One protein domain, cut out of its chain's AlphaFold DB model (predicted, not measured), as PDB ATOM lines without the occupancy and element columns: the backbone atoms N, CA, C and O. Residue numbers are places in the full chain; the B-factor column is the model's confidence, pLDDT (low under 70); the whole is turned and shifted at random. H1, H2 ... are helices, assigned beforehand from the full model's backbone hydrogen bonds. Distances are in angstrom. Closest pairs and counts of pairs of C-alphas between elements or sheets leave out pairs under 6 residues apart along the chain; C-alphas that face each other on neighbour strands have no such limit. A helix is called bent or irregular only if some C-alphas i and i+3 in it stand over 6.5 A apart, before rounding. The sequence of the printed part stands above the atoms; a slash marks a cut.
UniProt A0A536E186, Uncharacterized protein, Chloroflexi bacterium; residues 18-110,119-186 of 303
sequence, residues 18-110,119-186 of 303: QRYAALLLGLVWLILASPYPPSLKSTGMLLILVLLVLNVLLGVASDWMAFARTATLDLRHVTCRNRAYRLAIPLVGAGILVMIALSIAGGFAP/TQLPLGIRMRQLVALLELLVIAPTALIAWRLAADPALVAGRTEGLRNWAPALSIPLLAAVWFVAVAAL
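This is residues 18 to 110 and 119 to 186 of the 303 residues of an uncharacterized protein of Chloroflexi bacterium (UniProt A0A536E186). An elongated up-and-down bundle of four helical rods, H1, H2, H3 and H4a, each running against the one before it, has the bent-off arm H4b across one end and a fifth helix, H5, along H2. H5 touches H2 with residues 169 to 173 alone, and residues 177 to 186 stick out. The printed part has 161 residues with five named helices, H1 to H5, and no named strand, and its class is all helix. It is compact, with a radius of gyration of the C-alphas of 17.5 A and spans of 59 by 36 by 25 A.

H1, residues 18 to 33, begins at C-alpha 18 (-1.450, -85.697, -33.861). H2 is residues 43 to 61, 26.6 A long, and H3 is residues 75 to 107, 48.3 A. H4, residues 127 to 149, was assigned as one helix by its hydrogen bonds but is bent, with C-alphas 138 and 141 7.2 A apart; its arms are H4a, residues 127 to 138, and H4b, residues 141 to 149. H5, residues 167 to 185, 26.0 A, ends at C-alpha 185 (-22.658, -78.177, -62.184).

H1 and H2 form a helical hairpin at a shallow tilt of 31 degrees, closest at the C-alphas of Ala 21 and Leu 54, 6.2 A. H3 touches H4a, C-alphas of Val 92 and Leu 136 closest at 6.3 A. H4b touches H3 at a steep tilt of 58 degrees, C-alphas of Ala 84 and Pro 141 closest at 5.4 A. H5 touches H2, C-alphas of Val 56 and Ala 169 closest at 5.6 A; H3 and H5 are apart. Every O i to N i+4 pair is within hydrogen-bond range in H1, H2, H4a and H4b; H3 has 28 of 29, H5 14 of 15.

Residues 111 to 118 are not printed, and C-alphas 110 and 119 are 17.6 A apart. The links H2 to H3 and H4 to H5 are long. Mean pLDDT of the printed part is 75.8; 52 residues are under 70, among them 35 to 45 and 155 to 169.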
ATOM      1  N   GLN A  18      -0.034 -85.328 -33.886       81.88
ATOM      2  CA  GLN A  18      -1.450 -85.697 -33.861       81.88
ATOM      3  C   GLN A  18      -2.274 -84.803 -32.928       81.88
ATOM      4  O   GLN A  18      -3.435 -84.513 -33.209       81.88
ATOM      5  N   ARG A  19      -1.687 -84.342 -31.819       83.75
ATOM      6  CA  ARG A  19      -2.380 -83.452 -30.884       83.75
ATOM      7  C   ARG A  19      -2.489 -82.036 -31.435       83.75
ATOM      8  O   ARG A  19      -3.548 -81.431 -31.307       83.75
ATOM      9  N   TYR A  20      -1.449 -81.537 -32.103       86.12
ATOM     10  CA  TYR A  20      -1.544 -80.262 -32.816       86.12
ATOM     11  C   TYR A  20      -2.594 -80.322 -33.927       86.12
ATOM     12  O   TYR A  20      -3.400 -79.406 -34.031       86.12
ATOM     13  N   ALA A  21      -2.657 -81.420 -34.690       86.00
ATOM     14  CA  ALA A  21      -3.675 -81.611 -35.723       86.00
ATOM     15  C   ALA A  21      -5.103 -81.633 -35.148       86.00
ATOM     16  O   ALA A  21      -5.988 -80.986 -35.696       86.00
ATOM     17  N   ALA A  22      -5.332 -82.310 -34.018       86.44
ATOM     18  CA  ALA A  22      -6.640 -82.329 -33.358       86.44
ATOM     19  C   ALA A  22      -7.042 -80.957 -32.781       86.44
ATOM     20  O   ALA A  22      -8.209 -80.580 -32.854       86.44
ATOM     21  N   LEU A  23      -6.089 -80.193 -32.231       89.12
ATOM     22  CA  LEU A  23      -6.342 -78.823 -31.770       89.12
ATOM     23  C   LEU A  23      -6.633 -77.881 -32.939       89.12
ATOM     24  O   LEU A  23      -7.571 -77.093 -32.860       89.12
ATOM     25  N   LEU A  24      -5.865 -77.986 -34.028       90.00
ATOM     26  CA  LEU A  24      -6.091 -77.208 -35.244       90.00
ATOM     27  C   LEU A  24      -7.459 -77.540 -35.849       90.00
ATOM     28  O   LEU A  24      -8.185 -76.626 -36.219       90.00
ATOM     29  N   LEU A  25      -7.844 -78.821 -35.870       89.44
ATOM     30  CA  LEU A  25      -9.176 -79.260 -36.292       89.44
ATOM     31  C   LEU A  25     -10.260 -78.594 -35.439       89.44
ATOM     32  O   LEU A  25     -11.194 -78.018 -35.987       89.44
ATOM     33  N   GLY A  26     -10.114 -78.615 -34.110       87.19
ATOM     34  CA  GLY A  26     -11.050 -77.955 -33.198       87.19
ATOM     35  C   GLY A  26     -11.139 -76.441 -33.410       87.19
ATOM     36  O   GLY A  26     -12.229 -75.880 -33.350       87.19
ATOM     37  N   LEU A  27     -10.017 -75.781 -33.707       90.25
ATOM     38  CA  LEU A  27      -9.972 -74.345 -33.991       90.25
ATOM     39  C   LEU A  27     -10.658 -74.004 -35.319       90.25
ATOM     40  O   LEU A  27     -11.480 -73.093 -35.362       90.25
ATOM     41  N   VAL A  28     -10.371 -74.751 -36.385       88.00
ATOM     42  CA  VAL A  28     -11.020 -74.564 -37.693       88.00
ATOM     43  C   VAL A  28     -12.518 -74.859 -37.598       88.00
ATOM     44  O   VAL A  28     -13.331 -74.105 -38.131       88.00
ATOM     45  N   TRP A  29     -12.891 -75.900 -36.853       91.19
ATOM     46  CA  TRP A  29     -14.282 -76.206 -36.544       91.19
ATOM     47  C   TRP A  29     -14.971 -75.051 -35.811       91.19
ATOM     48  O   TRP A  29     -16.076 -74.674 -36.187       91.19
ATOM     49  N   LEU A  30     -14.316 -74.443 -34.815       87.44
ATOM     50  CA  LEU A  30     -14.871 -73.313 -34.067       87.44
ATOM     51  C   LEU A  30     -15.112 -72.095 -34.969       87.44
ATOM     52  O   LEU A  30     -16.133 -71.429 -34.829       87.44
ATOM     53  N   ILE A  31     -14.206 -71.833 -35.917       84.69
ATOM     54  CA  ILE A  31     -14.370 -70.760 -36.908       84.69
ATOM     55  C   ILE A  31     -15.591 -71.032 -37.798       84.69
ATOM     56  O   ILE A  31     -16.383 -70.126 -38.032       84.69
ATOM     57  N   LEU A  32     -15.792 -72.272 -38.251       82.31
ATOM     58  CA  LEU A  32     -16.946 -72.641 -39.086       82.31
ATOM     59  C   LEU A  32     -18.271 -72.680 -38.310       82.31
ATOM     60  O   LEU A  32     -19.327 -72.361 -38.856       82.31
ATOM     61  N   ALA A  33     -18.217 -73.056 -37.034       82.69
ATOM     62  CA  ALA A  33     -19.343 -73.031 -36.107       82.69
ATOM     63  C   ALA A  33     -19.750 -71.597 -35.720       82.69
ATOM     64  O   ALA A  33     -20.906 -71.352 -35.365       82.69
ATOM     65  N   SER A  34     -18.805 -70.656 -35.778       79.06
ATOM     66  CA  SER A  34     -19.009 -69.266 -35.390       79.06
ATOM     67  C   SER A  34     -20.002 -68.542 -36.317       79.06
ATOM     68  O   SER A  34     -19.962 -68.685 -37.544       79.06
ATOM     69  N   PRO A  35     -20.897 -67.702 -35.765       69.19
ATOM     70  CA  PRO A  35     -21.681 -66.755 -36.548       69.19
ATOM     71  C   PRO A  35     -20.837 -65.566 -37.054       69.19
ATOM     72  O   PRO A  35     -21.317 -64.824 -37.904       69.19
ATOM     73  N   TYR A  36     -19.591 -65.415 -36.586       64.31
ATOM     74  CA  TYR A  36     -18.676 -64.340 -36.981       64.31
ATOM     75  C   TYR A  36     -17.388 -64.852 -37.633       64.31
ATOM     76  O   TYR A  36     -16.785 -65.790 -37.099       64.31
ATOM     77  N   PRO A  37     -16.904 -64.187 -38.699       61.28
ATOM     78  CA  PRO A  37     -17.550 -63.076 -39.417       61.28
ATOM     79  C   PRO A  37     -18.866 -63.509 -40.102       61.28
ATOM     80  O   PRO A  37     -19.066 -64.709 -40.311       61.28
ATOM     81  N   PRO A  38     -19.787 -62.573 -40.417       59.28
ATOM     82  CA  PRO A  38     -21.035 -62.911 -41.103       59.28
ATOM     83  C   PRO A  38     -20.741 -63.651 -42.413       59.28
ATOM     84  O   PRO A  38     -21.273 -64.734 -42.615       59.28
ATOM     85  N   SER A  39     -19.758 -63.172 -43.180       60.09
ATOM     86  CA  SER A  39     -19.279 -63.776 -44.425       60.09
ATOM     87  C   SER A  39     -17.797 -64.157 -44.326       60.09
ATOM     88  O   SER A  39     -16.966 -63.335 -43.929       60.09
ATOM     89  N   LEU A  40     -17.447 -65.389 -44.708       60.19
ATOM     90  CA  LEU A  40     -16.057 -65.855 -44.826       60.19
ATOM     91  C   LEU A  40     -15.423 -65.578 -46.208       60.19
ATOM     92  O   LEU A  40     -14.225 -65.825 -46.383       60.19
ATOM     93  N   LYS A  41     -16.170 -65.045 -47.182       67.38
ATOM     94  CA  LYS A  41     -15.751 -64.859 -48.590       67.38
ATOM     95  C   LYS A  41     -15.141 -66.148 -49.155       67.38
ATOM     96  O   LYS A  41     -15.566 -67.244 -48.821       67.38
ATOM     97  N   SER A  42     -14.084 -66.082 -49.957       61.59
ATOM     98  CA  SER A  42     -13.361 -67.281 -50.416       61.59
ATOM     99  C   SER A  42     -12.638 -68.057 -49.297       61.59
ATOM    100  O   SER A  42     -12.129 -69.156 -49.528       61.59
ATOM    101  N   THR A  43     -12.559 -67.513 -48.078       68.81
ATOM    102  CA  THR A  43     -11.824 -68.122 -46.958       68.81
ATOM    103  C   THR A  43     -12.528 -69.361 -46.416       68.81
ATOM    104  O   THR A  43     -11.851 -70.284 -45.967       68.81
ATOM    105  N   GLY A  44     -13.861 -69.451 -46.501       69.88
ATOM    106  CA  GLY A  44     -14.583 -70.652 -46.067       69.88
ATOM    107  C   GLY A  44     -14.173 -71.886 -46.870       69.88
ATOM    108  O   GLY A  44     -14.006 -72.967 -46.306       69.88
ATOM    109  N   MET A  45     -13.888 -71.720 -48.164       69.50
ATOM    110  CA  MET A  45     -13.404 -72.812 -49.013       69.50
ATOM    111  C   MET A  45     -11.993 -73.269 -48.620       69.50
ATOM    112  O   MET A  45     -11.721 -74.469 -48.573       69.50
ATOM    113  N   LEU A  46     -11.116 -72.328 -48.254       76.00
ATOM    114  CA  LEU A  46      -9.797 -72.647 -47.701       76.00
ATOM    115  C   LEU A  46      -9.914 -73.400 -46.370       76.00
ATOM    116  O   LEU A  46      -9.201 -74.380 -46.165       76.00
ATOM    117  N   LEU A  47     -10.832 -72.999 -45.486       81.12
ATOM    118  CA  LEU A  47     -11.062 -73.682 -44.210       81.12
ATOM    119  C   LEU A  47     -11.566 -75.116 -44.410       81.12
ATOM    120  O   LEU A  47     -11.083 -76.020 -43.731       81.12
ATOM    121  N   ILE A  48     -12.462 -75.353 -45.375       78.81
ATOM    122  CA  ILE A  48     -12.903 -76.710 -45.737       78.81
ATOM    123  C   ILE A  48     -11.730 -77.546 -46.263       78.81
ATOM    124  O   ILE A  48     -11.585 -78.706 -45.880       78.81
ATOM    125  N   LEU A  49     -10.867 -76.975 -47.109       79.62
ATOM    126  CA  LEU A  49      -9.679 -77.677 -47.600       79.62
ATOM    127  C   LEU A  49      -8.742 -78.058 -46.441       79.62
ATOM    128  O   LEU A  49      -8.260 -79.188 -46.375       79.62
ATOM    129  N   VAL A  50      -8.517 -77.132 -45.505       85.25
ATOM    130  CA  VAL A  50      -7.707 -77.372 -44.304       85.25
ATOM    131  C   VAL A  50      -8.331 -78.462 -43.428       85.25
ATOM    132  O   VAL A  50      -7.608 -79.368 -43.013       85.25
ATOM    133  N   LEU A  51      -9.650 -78.433 -43.193       86.50
ATOM    134  CA  LEU A  51     -10.362 -79.513 -42.496       86.50
ATOM    135  C   LEU A  51     -10.120 -80.857 -43.176       86.50
ATOM    136  O   LEU A  51      -9.757 -81.828 -42.519       86.50
ATOM    137  N   LEU A  52     -10.262 -80.911 -44.498       84.00
ATOM    138  CA  LEU A  52     -10.118 -82.151 -45.245       84.00
ATOM    139  C   LEU A  52      -8.708 -82.737 -45.111       84.00
ATOM    140  O   LEU A  52      -8.553 -83.939 -44.886       84.00
ATOM    141  N   VAL A  53      -7.678 -81.892 -45.185       84.75
ATOM    142  CA  VAL A  53      -6.289 -82.306 -44.942       84.75
ATOM    143  C   VAL A  53      -6.120 -82.819 -43.512       84.75
ATOM    144  O   VAL A  53      -5.537 -83.886 -43.312       84.75
ATOM    145  N   LEU A  54      -6.661 -82.117 -42.512       86.75
ATOM    146  CA  LEU A  54      -6.584 -82.541 -41.111       86.75
ATOM    147  C   LEU A  54      -7.291 -83.874 -40.863       86.75
ATOM    148  O   LEU A  54      -6.759 -84.713 -40.137       86.75
ATOM    149  N   ASN A  55      -8.426 -84.111 -41.516       86.81
ATOM    150  CA  ASN A  55      -9.166 -85.368 -41.438       86.81
ATOM    151  C   ASN A  55      -8.364 -86.536 -41.984       86.81
ATOM    152  O   ASN A  55      -8.316 -87.593 -41.358       86.81
ATOM    153  N   VAL A  56      -7.696 -86.341 -43.121       83.56
ATOM    154  CA  VAL A  56      -6.811 -87.356 -43.694       83.56
ATOM    155  C   VAL A  56      -5.623 -87.606 -42.768       83.56
ATOM    156  O   VAL A  56      -5.324 -88.762 -42.478       83.56
ATOM    157  N   LEU A  57      -4.982 -86.558 -42.240       83.94
ATOM    158  CA  LEU A  57      -3.851 -86.696 -41.317       83.94
ATOM    159  C   LEU A  57      -4.237 -87.447 -40.035       83.94
ATOM    160  O   LEU A  57      -3.520 -88.354 -39.614       83.94
ATOM    161  N   LEU A  58      -5.377 -87.109 -39.429       84.44
ATOM    162  CA  LEU A  58      -5.887 -87.774 -38.227       84.44
ATOM    163  C   LEU A  58      -6.381 -89.196 -38.522       84.44
ATOM    164  O   LEU A  58      -6.182 -90.095 -37.705       84.44
ATOM    165  N   GLY A  59      -6.984 -89.423 -39.688       82.94
ATOM    166  CA  GLY A  59      -7.388 -90.743 -40.165       82.94
ATOM    167  C   GLY A  59      -6.189 -91.669 -40.346       82.94
ATOM    168  O   GLY A  59      -6.168 -92.758 -39.779       82.94
ATOM    169  N   VAL A  60      -5.143 -91.205 -41.034       80.88
ATOM    170  CA  VAL A  60      -3.879 -91.943 -41.200       80.88
ATOM    171  C   VAL A  60      -3.209 -92.183 -39.847       80.88
ATOM    172  O   VAL A  60      -2.820 -93.307 -39.546       80.88
ATOM    173  N   ALA A  61      -3.139 -91.164 -38.987       78.31
ATOM    174  CA  ALA A  61      -2.548 -91.297 -37.656       78.31
ATOM    175  C   ALA A  61      -3.311 -92.259 -36.729       78.31
ATOM    176  O   ALA A  61      -2.737 -92.760 -35.763       78.31
ATOM    177  N   SER A  62      -4.593 -92.506 -36.999       79.81
ATOM    178  CA  SER A  62      -5.432 -93.454 -36.261       79.81
ATOM    179  C   SER A  62      -5.651 -94.778 -36.996       79.81
ATOM    180  O   SER A  62      -6.484 -95.569 -36.554       79.81
ATOM    181  N   ASP A  63      -4.936 -95.023 -38.103       78.25
ATOM    182  CA  ASP A  63      -5.098 -96.198 -38.978       78.25
ATOM    183  C   ASP A  63      -6.566 -96.441 -39.389       78.25
ATOM    184  O   ASP A  63      -7.042 -97.571 -39.504       78.25
ATOM    185  N   TRP A  64      -7.334 -95.355 -39.529       81.38
ATOM    186  CA  TRP A  64      -8.772 -95.370 -39.814       81.38
ATOM    187  C   TRP A  64      -9.582 -96.282 -38.877       81.38
ATOM    188  O   TRP A  64     -10.638 -96.803 -39.246       81.38
ATOM    189  N   MET A  65      -9.126 -96.461 -37.633       83.44
ATOM    190  CA  MET A  65      -9.690 -97.413 -36.670       83.44
ATOM    191  C   MET A  65     -11.162 -97.151 -36.338       83.44
ATOM    192  O   MET A  65     -11.895 -98.088 -36.016       83.44
ATOM    193  N   ALA A  66     -11.616 -95.900 -36.457       82.75
ATOM    194  CA  ALA A  66     -13.028 -95.545 -36.334       82.75
ATOM    195  C   ALA A  66     -13.908 -96.311 -37.344       82.75
ATOM    196  O   ALA A  66     -14.983 -96.781 -36.985       82.75
ATOM    197  N   PHE A  67     -13.415 -96.527 -38.567       82.38
ATOM    198  CA  PHE A  67     -14.161 -97.140 -39.673       82.38
ATOM    199  C   PHE A  67     -13.775 -98.603 -39.942       82.38
ATOM    200  O   PHE A  67     -14.410 -99.278 -40.753       82.38
ATOM    201  N   ALA A  68     -12.743 -99.121 -39.272       81.44
ATOM    202  CA  ALA A  68     -12.295-100.498 -39.444       81.44
ATOM    203  C   ALA A  68     -13.347-101.519 -38.965       81.44
ATOM    204  O   ALA A  68     -14.041-101.325 -37.960       81.44
ATOM    205  N   ARG A  69     -13.437-102.664 -39.655       80.75
ATOM    206  CA  ARG A  69     -14.333-103.758 -39.246       80.75
ATOM    207  C   ARG A  69     -13.871-104.337 -37.908       80.75
ATOM    208  O   ARG A  69     -12.684-104.568 -37.696       80.75
ATOM    209  N   THR A  70     -14.812-104.636 -37.013       80.88
ATOM    210  CA  THR A  70     -14.499-105.172 -35.673       80.88
ATOM    211  C   THR A  70     -13.694-106.474 -35.736       80.88
ATOM    212  O   THR A  70     -12.821-106.679 -34.906       80.88
ATOM    213  N   ALA A  71     -13.923-107.309 -36.754       77.94
ATOM    214  CA  ALA A  71     -13.196-108.565 -36.947       77.94
ATOM    215  C   ALA A  71     -11.683-108.390 -37.203       77.94
ATOM    216  O   ALA A  71     -10.927-109.333 -37.014       77.94
ATOM    217  N   THR A  72     -11.237-107.205 -37.637       78.31
ATOM    218  CA  THR A  72      -9.821-106.915 -37.933       78.31
ATOM    219  C   THR A  72      -9.095-106.187 -36.798       78.31
ATOM    220  O   THR A  72      -7.951-105.770 -36.978       78.31
ATOM    221  N   LEU A  73      -9.772-105.962 -35.667       79.50
ATOM    222  CA  LEU A  73      -9.268-105.191 -34.535       79.50
ATOM    223  C   LEU A  73      -9.081-106.086 -33.310       79.50
ATOM    224  O   LEU A  73     -10.001-106.795 -32.907       79.50
ATOM    225  N   ASP A  74      -7.927-105.970 -32.655       84.44
ATOM    226  CA  ASP A  74      -7.709-106.617 -31.360       84.44
ATOM    227  C   ASP A  74      -8.634-106.038 -30.278       84.44
ATOM    228  O   ASP A  74      -9.050-104.876 -30.332       84.44
ATOM    229  N   LEU A  75      -8.862-106.808 -29.209       85.44
ATOM    230  CA  LEU A  75      -9.657-106.400 -28.041       85.44
ATOM    231  C   LEU A  75      -9.245-105.033 -27.461       85.44
ATOM    232  O   LEU A  75     -10.106-104.239 -27.069       85.44
ATOM    233  N   ARG A  76      -7.941-104.720 -27.439       83.25
ATOM    234  CA  ARG A  76      -7.420-103.426 -26.957       83.25
ATOM    235  C   ARG A  76      -7.885-102.264 -27.839       83.25
ATOM    236  O   ARG A  76      -8.363-101.251 -27.328       83.25
ATOM    237  N   HIS A  77      -7.823-102.442 -29.154       82.88
ATOM    238  CA  HIS A  77      -8.244-101.455 -30.146       82.88
ATOM    239  C   HIS A  77      -9.762-101.256 -30.146       82.88
ATOM    240  O   HIS A  77     -10.237-100.121 -30.148       82.88
ATOM    241  N   VAL A  78     -10.533-102.343 -30.032       85.81
ATOM    242  CA  VAL A  78     -11.995-102.281 -29.873       85.81
ATOM    243  C   VAL A  78     -12.375-101.502 -28.612       85.81
ATOM    244  O   VAL A  78     -13.257-100.644 -28.655       85.81
ATOM    245  N   THR A  79     -11.677-101.739 -27.499       87.44
ATOM    246  CA  THR A  79     -11.913-101.020 -26.238       87.44
ATOM    247  C   THR A  79     -11.585 -99.533 -26.368       87.44
ATOM    248  O   THR A  79     -12.373 -98.690 -25.928       87.44
ATOM    249  N   CYS A  80     -10.467 -99.189 -27.020       87.12
ATOM    250  CA  CYS A  80     -10.098 -97.801 -27.298       87.12
ATOM    251  C   CYS A  80     -11.161 -97.100 -28.157       87.12
ATOM    252  O   CYS A  80     -11.674 -96.050 -27.760       87.12
ATOM    253  N   ARG A  81     -11.561 -97.725 -29.272       88.50
ATOM    254  CA  ARG A  81     -12.592 -97.229 -30.191       88.50
ATOM    255  C   ARG A  81     -13.927 -97.010 -29.483       88.50
ATOM    256  O   ARG A  81     -14.484 -95.920 -29.552       88.50
ATOM    257  N   ASN A  82     -14.420 -97.999 -28.739       90.81
ATOM    258  CA  ASN A  82     -15.689 -97.888 -28.013       90.81
ATOM    259  C   ASN A  82     -15.648 -96.764 -26.972       90.81
ATOM    260  O   ASN A  82     -16.613 -96.015 -26.814       90.81
ATOM    261  N   ARG A  83     -14.516 -96.600 -26.278       88.94
ATOM    262  CA  ARG A  83     -14.329 -95.499 -25.330       88.94
ATOM    263  C   ARG A  83     -14.237 -94.144 -26.034       88.94
ATOM    264  O   ARG A  83     -14.638 -93.151 -25.439       88.94
ATOM    265  N   ALA A  84     -13.702 -94.084 -27.252       88.69
ATOM    266  CA  ALA A  84     -13.697 -92.869 -28.060       88.69
ATOM    267  C   ALA A  84     -15.119 -92.492 -28.494       88.69
ATOM    268  O   ALA A  84     -15.521 -91.365 -28.251       88.69
ATOM    269  N   TYR A  85     -15.926 -93.435 -28.994       88.50
ATOM    270  CA  TYR A  85     -17.335 -93.179 -29.331       88.50
ATOM    271  C   TYR A  85     -18.161 -92.705 -28.131       88.50
ATOM    272  O   TYR A  85     -18.915 -91.743 -28.244       88.50
ATOM    273  N   ARG A  86     -17.971 -93.314 -26.952       91.38
ATOM    274  CA  ARG A  86     -18.644 -92.867 -25.719       91.38
ATOM    275  C   ARG A  86     -18.292 -91.436 -25.317       91.38
ATOM    276  O   ARG A  86     -19.108 -90.788 -24.679       91.38
ATOM    277  N   LEU A  87     -17.094 -90.959 -25.659       89.75
ATOM    278  CA  LEU A  87     -16.676 -89.578 -25.412       89.75
ATOM    279  C   LEU A  87     -17.022 -88.634 -26.564       89.75
ATOM    280  O   LEU A  87     -17.232 -87.451 -26.325       89.75
ATOM    281  N   ALA A  88     -17.122 -89.143 -27.790       87.56
ATOM    282  CA  ALA A  88     -17.530 -88.361 -28.945       87.56
ATOM    283  C   ALA A  88     -18.978 -87.878 -28.797       87.56
ATOM    284  O   ALA A  88     -19.254 -86.730 -29.097       87.56
ATOM    285  N   ILE A  89     -19.884 -88.704 -28.261       87.88
ATOM    286  CA  ILE A  89     -21.295 -88.324 -28.049       87.88
ATOM    287  C   ILE A  89     -21.446 -87.048 -27.195       87.88
ATOM    288  O   ILE A  89     -22.049 -86.088 -27.679       87.88
ATOM    289  N   PRO A  90     -20.905 -86.968 -25.960       88.94
ATOM    290  CA  PRO A  90     -20.995 -85.743 -25.173       88.94
ATOM    291  C   PRO A  90     -20.199 -84.590 -25.796       88.94
ATOM    292  O   PRO A  90     -20.590 -83.443 -25.620       88.94
ATOM    293  N   LEU A  91     -19.128 -84.866 -26.552       87.81
ATOM    294  CA  LEU A  91     -18.380 -83.837 -27.279       87.81
ATOM    295  C   LEU A  91     -19.212 -83.217 -28.413       87.81
ATOM    296  O   LEU A  91     -19.208 -82.003 -28.575       87.81
ATOM    297  N   VAL A  92     -19.970 -84.032 -29.150       86.88
ATOM    298  CA  VAL A  92     -20.933 -83.571 -30.159       86.88
ATOM    299  C   VAL A  92     -22.012 -82.721 -29.492       86.88
ATOM    300  O   VAL A  92     -22.288 -81.617 -29.953       86.88
ATOM    301  N   GLY A  93     -22.565 -83.183 -28.363       85.50
ATOM    302  CA  GLY A  93     -23.526 -82.407 -27.572       85.50
ATOM    303  C   GLY A  93     -22.962 -81.066 -27.087       85.50
ATOM    304  O   GLY A  93     -23.621 -80.037 -27.217       85.50
ATOM    305  N   ALA A  94     -21.721 -81.054 -26.594       87.75
ATOM    306  CA  ALA A  94     -21.021 -79.836 -26.199       87.75
ATOM    307  C   ALA A  94     -20.786 -78.900 -27.395       87.75
ATOM    308  O   ALA A  94     -20.994 -77.699 -27.269       87.75
ATOM    309  N   GLY A  95     -20.418 -79.435 -28.561       85.12
ATOM    310  CA  GLY A  95     -20.275 -78.653 -29.789       85.12
ATOM    311  C   GLY A  95     -21.591 -78.009 -30.226       85.12
ATOM    312  O   GLY A  95     -21.616 -76.821 -30.534       85.12
ATOM    313  N   ILE A  96     -22.705 -78.743 -30.166       85.31
ATOM    314  CA  ILE A  96     -24.043 -78.191 -30.434       85.31
ATOM    315  C   ILE A  96     -24.374 -77.065 -29.449       85.31
ATOM    316  O   ILE A  96     -24.812 -75.997 -29.872       85.31
ATOM    317  N   LEU A  97     -24.116 -77.258 -28.152       86.50
ATOM    318  CA  LEU A  97     -24.311 -76.210 -27.145       86.50
ATOM    319  C   LEU A  97     -23.446 -74.975 -27.417       86.50
ATOM    320  O   LEU A  97     -23.940 -73.859 -27.287       86.50
ATOM    321  N   VAL A  98     -22.189 -75.156 -27.830       86.62
ATOM    322  CA  VAL A  98     -21.301 -74.052 -28.225       86.62
ATOM    323  C   VAL A  98     -21.865 -73.311 -29.436       86.62
ATOM    324  O   VAL A  98     -21.928 -72.088 -29.402       86.62
ATOM    325  N   MET A  99     -22.342 -74.012 -30.469       82.75
ATOM    326  CA  MET A  99     -22.981 -73.371 -31.628       82.75
ATOM    327  C   MET A  99     -24.212 -72.551 -31.229       82.75
ATOM    328  O   MET A  99     -24.382 -71.427 -31.704       82.75
ATOM    329  N   ILE A 100     -25.054 -73.084 -30.338       82.00
ATOM    330  CA  ILE A 100     -26.229 -72.372 -29.814       82.00
ATOM    331  C   ILE A 100     -25.788 -71.135 -29.027       82.00
ATOM    332  O   ILE A 100     -26.287 -70.041 -29.279       82.00
ATOM    333  N   ALA A 101     -24.823 -71.281 -28.117       83.44
ATOM    334  CA  ALA A 101     -24.311 -70.180 -27.307       83.44
ATOM    335  C   ALA A 101     -23.692 -69.072 -28.170       83.44
ATOM    336  O   ALA A 101     -23.971 -67.898 -27.943       83.44
ATOM    337  N   LEU A 102     -22.909 -69.438 -29.188       80.56
ATOM    338  CA  LEU A 102     -22.339 -68.493 -30.145       80.56
ATOM    339  C   LEU A 102     -23.432 -67.788 -30.952       80.56
ATOM    340  O   LEU A 102     -23.362 -66.576 -31.129       80.56
ATOM    341  N   SER A 103     -24.464 -68.515 -31.394       73.81
ATOM    342  CA  SER A 103     -25.600 -67.934 -32.126       73.81
ATOM    343  C   SER A 103     -26.379 -66.930 -31.271       73.81
ATOM    344  O   SER A 103     -26.707 -65.846 -31.745       73.81
ATOM    345  N   ILE A 104     -26.612 -67.247 -29.992       75.81
ATOM    346  CA  ILE A 104     -27.238 -66.336 -29.022       75.81
ATOM    347  C   ILE A 104     -26.352 -65.109 -28.796       75.81
ATOM    348  O   ILE A 104     -26.834 -63.986 -28.902       75.81
ATOM    349  N   ALA A 105     -25.056 -65.308 -28.535       73.81
ATOM    350  CA  ALA A 105     -24.098 -64.219 -28.354       73.81
ATOM    351  C   ALA A 105     -24.043 -63.303 -29.584       73.81
ATOM    352  O   ALA A 105     -23.921 -62.088 -29.447       73.81
ATOM    353  N   GLY A 106     -24.202 -63.869 -30.782       64.25
ATOM    354  CA  GLY A 106     -24.271 -63.095 -32.008       64.25
ATOM    355  C   GLY A 106     -25.518 -62.249 -32.169       64.25
ATOM    356  O   GLY A 106     -25.407 -61.187 -32.767       64.25
ATOM    357  N   GLY A 107     -26.643 -62.619 -31.562       62.16
ATOM    358  CA  GLY A 107     -27.813 -61.742 -31.494       62.16
ATOM    359  C   GLY A 107     -27.596 -60.477 -30.653       62.16
ATOM    360  O   GLY A 107     -28.352 -59.523 -30.796       62.16
ATOM    361  N   PHE A 108     -26.570 -60.451 -29.793       65.00
ATOM    362  CA  PHE A 108     -26.246 -59.311 -28.927       65.00
ATOM    363  C   PHE A 108     -25.092 -58.440 -29.441       65.00
ATOM    364  O   PHE A 108     -24.791 -57.416 -28.826       65.00
ATOM    365  N   ALA A 109     -24.418 -58.827 -30.528       58.06
ATOM    366  CA  ALA A 109     -23.366 -57.993 -31.094       58.06
ATOM    367  C   ALA A 109     -23.987 -56.739 -31.738       58.06
ATOM    368  O   ALA A 109     -25.049 -56.839 -32.359       58.06
ATOM    369  N   PRO A 110     -23.355 -55.558 -31.605       53.19
ATOM    370  CA  PRO A 110     -23.852 -54.351 -32.250       53.19
ATOM    371  C   PRO A 110     -23.923 -54.576 -33.769       53.19
ATOM    372  O   PRO A 110     -22.977 -55.136 -34.330       53.19
ATOM    373  N   THR A 119     -36.417 -58.593 -44.078       39.25
ATOM    374  CA  THR A 119     -36.426 -59.798 -43.231       39.25
ATOM    375  C   THR A 119     -35.422 -60.835 -43.715       39.25
ATOM    376  O   THR A 119     -35.788 -61.682 -44.535       39.25
ATOM    377  N   GLN A 120     -34.161 -60.730 -43.263       40.81
ATOM    378  CA  GLN A 120     -33.225 -61.849 -43.336       40.81
ATOM    379  C   GLN A 120     -34.039 -63.070 -42.929       40.81
ATOM    380  O   GLN A 120     -34.570 -63.091 -41.812       40.81
ATOM    381  N   LEU A 121     -34.269 -63.991 -43.876       35.22
ATOM    382  CA  LEU A 121     -35.135 -65.135 -43.626       35.22
ATOM    383  C   LEU A 121     -34.699 -65.751 -42.291       35.22
ATOM    384  O   LEU A 121     -33.493 -65.911 -42.068       35.22
ATOM    385  N   PRO A 122     -35.651 -66.008 -41.380       37.06
ATOM    386  CA  PRO A 122     -35.361 -66.298 -39.986       37.06
ATOM    387  C   PRO A 122     -34.326 -67.414 -39.891       37.06
ATOM    388  O   PRO A 122     -34.523 -68.469 -40.490       37.06
ATOM    389  N   LEU A 123     -33.242 -67.118 -39.162       43.97
ATOM    390  CA  LEU A 123     -32.098 -67.964 -38.811       43.97
ATOM    391  C   LEU A 123     -32.339 -69.472 -39.013       43.97
ATOM    392  O   LEU A 123     -32.627 -70.212 -38.071       43.97
ATOM    393  N   GLY A 124     -32.184 -69.936 -40.252       48.62
ATOM    394  CA  GLY A 124     -31.934 -71.340 -40.539       48.62
ATOM    395  C   GLY A 124     -30.509 -71.688 -40.119       48.62
ATOM    396  O   GLY A 124     -29.639 -70.815 -40.075       48.62
ATOM    397  N   ILE A 125     -30.252 -72.964 -39.818       54.00
ATOM    398  CA  ILE A 125     -28.883 -73.470 -39.653       54.00
ATOM    399  C   ILE A 125     -28.109 -73.076 -40.914       54.00
ATOM    400  O   ILE A 125     -28.419 -73.563 -42.005       54.00
ATOM    401  N   ARG A 126     -27.127 -72.173 -40.778       67.12
ATOM    402  CA  ARG A 126     -26.308 -71.749 -41.920       67.12
ATOM    403  C   ARG A 126     -25.569 -72.967 -42.453       67.12
ATOM    404  O   ARG A 126     -25.150 -73.825 -41.675       67.12
ATOM    405  N   MET A 127     -25.342 -73.040 -43.762       67.69
ATOM    406  CA  MET A 127     -24.687 -74.214 -44.342       67.69
ATOM    407  C   MET A 127     -23.311 -74.490 -43.715       67.69
ATOM    408  O   MET A 127     -22.978 -75.644 -43.462       67.69
ATOM    409  N   ARG A 128     -22.551 -73.447 -43.350       72.38
ATOM    410  CA  ARG A 128     -21.290 -73.606 -42.605       72.38
ATOM    411  C   ARG A 128     -21.457 -74.310 -41.253       72.38
ATOM    412  O   ARG A 128     -20.628 -75.142 -40.896       72.38
ATOM    413  N   GLN A 129     -22.557 -74.051 -40.543       76.44
ATOM    414  CA  GLN A 129     -22.883 -74.704 -39.273       76.44
ATOM    415  C   GLN A 129     -23.327 -76.151 -39.502       76.44
ATOM    416  O   GLN A 129     -22.998 -77.025 -38.705       76.44
ATOM    417  N   LEU A 130     -24.021 -76.426 -40.610       78.06
ATOM    418  CA  LEU A 130     -24.374 -77.788 -41.009       78.06
ATOM    419  C   LEU A 130     -23.122 -78.604 -41.358       78.06
ATOM    420  O   LEU A 130     -22.984 -79.730 -40.887       78.06
ATOM    421  N   VAL A 131     -22.184 -78.024 -42.114       80.00
ATOM    422  CA  VAL A 131     -20.877 -78.633 -42.404       80.00
ATOM    423  C   VAL A 131     -20.109 -78.876 -41.108       80.00
ATOM    424  O   VAL A 131     -19.658 -79.994 -40.886       80.00
ATOM    425  N   ALA A 132     -20.027 -77.888 -40.213       83.94
ATOM    426  CA  ALA A 132     -19.388 -78.048 -38.908       83.94
ATOM    427  C   ALA A 132     -20.048 -79.166 -38.076       83.94
ATOM    428  O   ALA A 132     -19.356 -79.961 -37.441       83.94
ATOM    429  N   LEU A 133     -21.376 -79.282 -38.088       85.00
ATOM    430  CA  LEU A 133     -22.095 -80.332 -37.366       85.00
ATOM    431  C   LEU A 133     -21.815 -81.727 -37.944       85.00
ATOM    432  O   LEU A 133     -21.513 -82.650 -37.184       85.00
ATOM    433  N   LEU A 134     -21.891 -81.882 -39.268       85.56
ATOM    434  CA  LEU A 134     -21.569 -83.142 -39.947       85.56
ATOM    435  C   LEU A 134     -20.116 -83.548 -39.695       85.56
ATOM    436  O   LEU A 134     -19.840 -84.702 -39.371       85.56
ATOM    437  N   GLU A 135     -19.207 -82.583 -39.783       86.81
ATOM    438  CA  GLU A 135     -17.788 -82.758 -39.510       86.81
ATOM    439  C   GLU A 135     -17.555 -83.268 -38.083       86.81
ATOM    440  O   GLU A 135     -16.897 -84.290 -37.877       86.81
ATOM    441  N   LEU A 136     -18.171 -82.623 -37.088       86.56
ATOM    442  CA  LEU A 136     -18.070 -83.035 -35.690       86.56
ATOM    443  C   LEU A 136     -18.607 -84.453 -35.478       86.56
ATOM    444  O   LEU A 136     -17.996 -85.243 -34.761       86.56
ATOM    445  N   LEU A 137     -19.733 -84.792 -36.111       86.75
ATOM    446  CA  LEU A 137     -20.372 -86.098 -35.971       86.75
ATOM    447  C   LEU A 137     -19.495 -87.231 -36.525       86.75
ATOM    448  O   LEU A 137     -19.393 -88.293 -35.909       86.75
ATOM    449  N   VAL A 138     -18.865 -87.007 -37.681       85.06
ATOM    450  CA  VAL A 138     -18.089 -88.033 -38.392       85.06
ATOM    451  C   VAL A 138     -16.667 -88.148 -37.839       85.06
ATOM    452  O   VAL A 138     -16.159 -89.261 -37.676       85.06
ATOM    453  N   ILE A 139     -16.017 -87.025 -37.531       87.88
ATOM    454  CA  ILE A 139     -14.575 -86.986 -37.258       87.88
ATOM    455  C   ILE A 139     -14.240 -86.991 -35.764       87.88
ATOM    456  O   ILE A 139     -13.151 -87.448 -35.403       87.88
ATOM    457  N   ALA A 140     -15.149 -86.592 -34.864       87.25
ATOM    458  CA  ALA A 140     -14.861 -86.577 -33.423       87.25
ATOM    459  C   ALA A 140     -14.301 -87.909 -32.873       87.25
ATOM    460  O   ALA A 140     -13.318 -87.867 -32.124       87.25
ATOM    461  N   PRO A 141     -14.824 -89.099 -33.244       87.38
ATOM    462  CA  PRO A 141     -14.237 -90.369 -32.813       87.38
ATOM    463  C   PRO A 141     -12.796 -90.548 -33.309       87.38
ATOM    464  O   PRO A 141     -11.932 -90.970 -32.542       87.38
ATOM    465  N   THR A 142     -12.521 -90.192 -34.564       88.31
ATOM    466  CA  THR A 142     -11.198 -90.293 -35.203       88.31
ATOM    467  C   THR A 142     -10.180 -89.382 -34.518       88.31
ATOM    468  O   THR A 142      -9.094 -89.835 -34.151       88.31
ATOM    469  N   ALA A 143     -10.553 -88.128 -34.249       87.69
ATOM    470  CA  ALA A 143      -9.711 -87.173 -33.531       87.69
ATOM    471  C   ALA A 143      -9.402 -87.646 -32.099       87.69
ATOM    472  O   ALA A 143      -8.255 -87.578 -31.656       87.69
ATOM    473  N   LEU A 144     -10.393 -88.196 -31.385       88.88
ATOM    474  CA  LEU A 144     -10.211 -88.741 -30.034       88.88
ATOM    475  C   LEU A 144      -9.319 -89.988 -30.005       88.88
ATOM    476  O   LEU A 144      -8.530 -90.153 -29.071       88.88
ATOM    477  N   ILE A 145      -9.428 -90.867 -31.006       87.00
ATOM    478  CA  ILE A 145      -8.544 -92.032 -31.145       87.00
ATOM    479  C   ILE A 145      -7.113 -91.558 -31.406       87.00
ATOM    480  O   ILE A 145      -6.211 -91.949 -30.665       87.00
ATOM    481  N   ALA A 146      -6.904 -90.670 -32.382       85.81
ATOM    482  CA  ALA A 146      -5.586 -90.119 -32.700       85.81
ATOM    483  C   ALA A 146      -4.946 -89.418 -31.487       85.81
ATOM    484  O   ALA A 146      -3.775 -89.642 -31.177       85.81
ATOM    485  N   TRP A 147      -5.730 -88.637 -30.736       87.19
ATOM    486  CA  TRP A 147      -5.285 -87.978 -29.507       87.19
ATOM    487  C   TRP A 147      -4.805 -88.966 -28.437       87.19
ATOM    488  O   TRP A 147      -3.805 -88.723 -27.756       87.19
ATOM    489  N   ARG A 148      -5.520 -90.084 -28.274       85.06
ATOM    490  CA  ARG A 148      -5.201 -91.111 -27.275       85.06
ATOM    491  C   ARG A 148      -4.030 -91.988 -27.662       85.06
ATOM    492  O   ARG A 148      -3.193 -92.244 -26.805       85.06
ATOM    493  N   LEU A 149      -3.944 -92.404 -28.921       82.56
ATOM    494  CA  LEU A 149      -2.790 -93.148 -29.428       82.56
ATOM    495  C   LEU A 149      -1.500 -92.339 -29.260       82.56
ATOM    496  O   LEU A 149      -0.463 -92.885 -28.902       82.56
ATOM    497  N   ALA A 150      -1.587 -91.016 -29.414       80.38
ATOM    498  CA  ALA A 150      -0.478 -90.113 -29.145       80.38
ATOM    499  C   ALA A 150      -0.133 -89.968 -27.646       80.38
ATOM    500  O   ALA A 150       0.961 -89.525 -27.309       80.38
ATOM    501  N   ALA A 151      -1.057 -90.286 -26.735       80.44
ATOM    502  CA  ALA A 151      -0.839 -90.239 -25.287       80.44
ATOM    503  C   ALA A 151      -0.300 -91.555 -24.713       80.44
ATOM    504  O   ALA A 151       0.409 -91.525 -23.711       80.44
ATOM    505  N   ASP A 152      -0.652 -92.682 -25.329       78.81
ATOM    506  CA  ASP A 152      -0.316 -94.017 -24.848       78.81
ATOM    507  C   ASP A 152       0.284 -94.861 -25.989       78.81
ATOM    508  O   ASP A 152      -0.438 -95.568 -26.702       78.81
ATOM    509  N   PRO A 153       1.614 -94.792 -26.192       68.88
ATOM    510  CA  PRO A 153       2.288 -95.508 -27.274       68.88
ATOM    511  C   PRO A 153       2.236 -97.034 -27.102       68.88
ATOM    512  O   PRO A 153       2.484 -97.759 -28.065       68.88
ATOM    513  N   ALA A 154       1.862 -97.551 -25.924       70.19
ATOM    514  CA  ALA A 154       1.656 -98.985 -25.717       70.19
ATOM    515  C   ALA A 154       0.456 -99.531 -26.514       70.19
ATOM    516  O   ALA A 154       0.388-100.731 -26.775       70.19
ATOM    517  N   LEU A 155      -0.465 -98.658 -26.943       65.25
ATOM    518  CA  LEU A 155      -1.535 -98.997 -27.884       65.25
ATOM    519  C   LEU A 155      -1.033 -99.139 -29.330       65.25
ATOM    520  O   LEU A 155      -1.727 -99.730 -30.145       65.25
ATOM    521  N   VAL A 156       0.154 -98.611 -29.649       62.69
ATOM    522  CA  VAL A 156       0.763 -98.627 -30.994       62.69
ATOM    523  C   VAL A 156       1.786 -99.765 -31.142       62.69
ATOM    524  O   VAL A 156       2.101-100.193 -32.254       62.69
ATOM    525  N   ALA A 157       2.298-100.288 -30.024       50.66
ATOM    526  CA  ALA A 157       3.281-101.366 -29.987       50.66
ATOM    527  C   ALA A 157       2.690-102.686 -30.522       50.66
ATOM    528  O   ALA A 157       2.081-103.456 -29.781       50.66
ATOM    529  N   GLY A 158       2.866-102.945 -31.821       54.06
ATOM    530  CA  GLY A 158       2.474-104.210 -32.452       54.06
ATOM    531  C   GLY A 158       2.090-104.145 -33.930       54.06
ATOM    532  O   GLY A 158       1.927-105.198 -34.538       54.06
ATOM    533  N   ARG A 159       1.962-102.956 -34.540       53.09
ATOM    534  CA  ARG A 159       1.567-102.835 -35.954       53.09
ATOM    535  C   ARG A 159       2.531-101.942 -36.736       53.09
ATOM    536  O   ARG A 159       2.521-100.727 -36.592       53.09
ATOM    537  N   THR A 160       3.354-102.560 -37.577       47.34
ATOM    538  CA  THR A 160       4.278-101.907 -38.524       47.34
ATOM    539  C   THR A 160       3.721-101.805 -39.950       47.34
ATOM    540  O   THR A 160       4.423-101.351 -40.846       47.34
ATOM    541  N   GLU A 161       2.454-102.152 -40.194       51.81
ATOM    542  CA  GLU A 161       1.833-102.043 -41.527       51.81
ATOM    543  C   GLU A 161       1.005-100.754 -41.679       51.81
ATOM    544  O   GLU A 161      -0.182-100.786 -41.989       51.81
ATOM    545  N   GLY A 162       1.630 -99.593 -41.467       48.16
ATOM    546  CA  GLY A 162       0.983 -98.268 -41.511       48.16
ATOM    547  C   GLY A 162       0.541 -97.770 -42.898       48.16
ATOM    548  O   GLY A 162       0.377 -96.570 -43.086       48.16
ATOM    549  N   LEU A 163       0.397 -98.651 -43.894       50.50
ATOM    550  CA  LEU A 163       0.224 -98.263 -45.302       50.50
ATOM    551  C   LEU A 163      -0.841 -99.063 -46.064       50.50
ATOM    552  O   LEU A 163      -0.981 -98.873 -47.268       50.50
ATOM    553  N   ARG A 164      -1.596 -99.971 -45.432       54.50
ATOM    554  CA  ARG A 164      -2.443-100.904 -46.202       54.50
ATOM    555  C   ARG A 164      -3.843-100.384 -46.550       54.50
ATOM    556  O   ARG A 164      -4.459-100.903 -47.474       54.50
ATOM    557  N   ASN A 165      -4.320 -99.323 -45.898       60.97
ATOM    558  CA  ASN A 165      -5.663 -98.778 -46.123       60.97
ATOM    559  C   ASN A 165      -5.615 -97.311 -46.578       60.97
ATOM    560  O   ASN A 165      -6.055 -96.415 -45.866       60.97
ATOM    561  N   TRP A 166      -5.100 -97.063 -47.787       63.31
ATOM    562  CA  TRP A 166      -5.194 -95.753 -48.458       63.31
ATOM    563  C   TRP A 166      -6.581 -95.471 -49.041       63.31
ATOM    564  O   TRP A 166      -6.916 -94.323 -49.313       63.31
ATOM    565  N   ALA A 167      -7.403 -96.508 -49.226       65.94
ATOM    566  CA  ALA A 167      -8.726 -96.376 -49.832       65.94
ATOM    567  C   ALA A 167      -9.635 -95.345 -49.121       65.94
ATOM    568  O   ALA A 167     -10.208 -94.518 -49.827       65.94
ATOM    569  N   PRO A 168      -9.722 -95.290 -47.774       63.50
ATOM    570  CA  PRO A 168     -10.489 -94.254 -47.075       63.50
ATOM    571  C   PRO A 168      -9.850 -92.861 -47.194       63.50
ATOM    572  O   PRO A 168     -10.544 -91.855 -47.313       63.50
ATOM    573  N   ALA A 169      -8.512 -92.807 -47.203       67.88
ATOM    574  CA  ALA A 169      -7.760 -91.561 -47.342       67.88
ATOM    575  C   ALA A 169      -7.956 -90.912 -48.719       67.88
ATOM    576  O   ALA A 169      -7.919 -89.692 -48.815       67.88
ATOM    577  N   LEU A 170      -8.192 -91.712 -49.764       71.12
ATOM    578  CA  LEU A 170      -8.525 -91.236 -51.108       71.12
ATOM    579  C   LEU A 170     -10.028 -91.033 -51.307       71.12
ATOM    580  O   LEU A 170     -10.420 -90.133 -52.044       71.12
ATOM    581  N   SER A 171     -10.884 -91.818 -50.647       68.38
ATOM    582  CA  SER A 171     -12.331 -91.698 -50.836       68.38
ATOM    583  C   SER A 171     -12.871 -90.364 -50.336       68.38
ATOM    584  O   SER A 171     -13.773 -89.828 -50.959       68.38
ATOM    585  N   ILE A 172     -12.321 -89.808 -49.252       66.75
ATOM    586  CA  ILE A 172     -12.749 -88.516 -48.693       66.75
ATOM    587  C   ILE A 172     -12.437 -87.332 -49.628       66.75
ATOM    588  O   ILE A 172     -13.378 -86.619 -49.976       66.75
ATOM    589  N   PRO A 173     -11.188 -87.107 -50.093       66.94
ATOM    590  CA  PRO A 173     -10.901 -86.054 -51.065       66.94
ATOM    591  C   PRO A 173     -11.617 -86.292 -52.392       66.94
ATOM    592  O   PRO A 173     -12.047 -85.328 -53.013       66.94
ATOM    593  N   LEU A 174     -11.794 -87.548 -52.818       75.81
ATOM    594  CA  LEU A 174     -12.537 -87.859 -54.037       75.81
ATOM    595  C   LEU A 174     -14.026 -87.521 -53.889       75.81
ATOM    596  O   LEU A 174     -14.582 -86.888 -54.775       75.81
ATOM    597  N   LEU A 175     -14.664 -87.887 -52.774       73.06
ATOM    598  CA  LEU A 175     -16.050 -87.513 -52.474       73.06
ATOM    599  C   LEU A 175     -16.197 -85.999 -52.396       73.06
ATOM    600  O   LEU A 175     -17.134 -85.468 -52.979       73.06
ATOM    601  N   ALA A 176     -15.260 -85.306 -51.750       67.94
ATOM    602  CA  ALA A 176     -15.249 -83.850 -51.709       67.94
ATOM    603  C   ALA A 176     -15.062 -83.242 -53.106       67.94
ATOM    604  O   ALA A 176     -15.761 -82.301 -53.451       67.94
ATOM    605  N   ALA A 177     -14.178 -83.789 -53.942       71.94
ATOM    606  CA  ALA A 177     -13.970 -83.320 -55.309       71.94
ATOM    607  C   ALA A 177     -15.200 -83.563 -56.194       71.94
ATOM    608  O   ALA A 177     -15.656 -82.649 -56.872       71.94
ATOM    609  N   VAL A 178     -15.778 -84.767 -56.151       77.06
ATOM    610  CA  VAL A 178     -17.029 -85.108 -56.850       77.06
ATOM    611  C   VAL A 178     -18.156 -84.194 -56.386       77.06
ATOM    612  O   VAL A 178     -18.929 -83.701 -57.201       77.06
ATOM    613  N   TRP A 179     -18.215 -83.925 -55.089       67.94
ATOM    614  CA  TRP A 179     -19.143 -82.975 -54.507       67.94
ATOM    615  C   TRP A 179     -18.919 -81.552 -55.025       67.94
ATOM    616  O   TRP A 179     -19.865 -80.947 -55.511       67.94
ATOM    617  N   PHE A 180     -17.685 -81.038 -55.023       67.44
ATOM    618  CA  PHE A 180     -17.356 -79.722 -55.584       67.44
ATOM    619  C   PHE A 180     -17.761 -79.616 -57.057       67.44
ATOM    620  O   PHE A 180     -18.342 -78.612 -57.466       67.44
ATOM    621  N   VAL A 181     -17.515 -80.665 -57.844       71.62
ATOM    622  CA  VAL A 181     -17.926 -80.732 -59.252       71.62
ATOM    623  C   VAL A 181     -19.450 -80.729 -59.379       71.62
ATOM    624  O   VAL A 181     -19.987 -79.997 -60.206       71.62
ATOM    625  N   ALA A 182     -20.160 -81.490 -58.544       67.44
ATOM    626  CA  ALA A 182     -21.619 -81.507 -58.535       67.44
ATOM    627  C   ALA A 182     -22.199 -80.129 -58.182       67.44
ATOM    628  O   ALA A 182     -23.108 -79.659 -58.861       67.44
ATOM    629  N   VAL A 183     -21.634 -79.442 -57.184       61.44
ATOM    630  CA  VAL A 183     -22.037 -78.081 -56.795       61.44
ATOM    631  C   VAL A 183     -21.797 -77.086 -57.929       61.44
ATOM    632  O   VAL A 183     -22.684 -76.292 -58.235       61.44
ATOM    633  N   ALA A 184     -20.644 -77.159 -58.598       65.19
ATOM    634  CA  ALA A 184     -20.331 -76.303 -59.741       65.19
ATOM    635  C   ALA A 184     -21.254 -76.553 -60.952       65.19
ATOM    636  O   ALA A 184     -21.493 -75.642 -61.750       65.19
ATOM    637  N   ALA A 185     -21.778 -77.774 -61.089       69.31
ATOM    638  CA  ALA A 185     -22.658 -78.177 -62.184       69.31
ATOM    639  C   ALA A 185     -24.149 -77.871 -61.940       69.31
ATOM    640  O   ALA A 185     -24.922 -77.850 -62.902       69.31
ATOM    641  N   LEU A 186     -24.576 -77.638 -60.693       63.84
ATOM    642  CA  LEU A 186     -25.978 -77.345 -60.378       63.84
ATOM    643  C   LEU A 186     -26.421 -75.984 -60.956       63.84
ATOM    644  O   LEU A 186     -25.652 -75.016 -60.947       63.84
TER     645      LEU A 186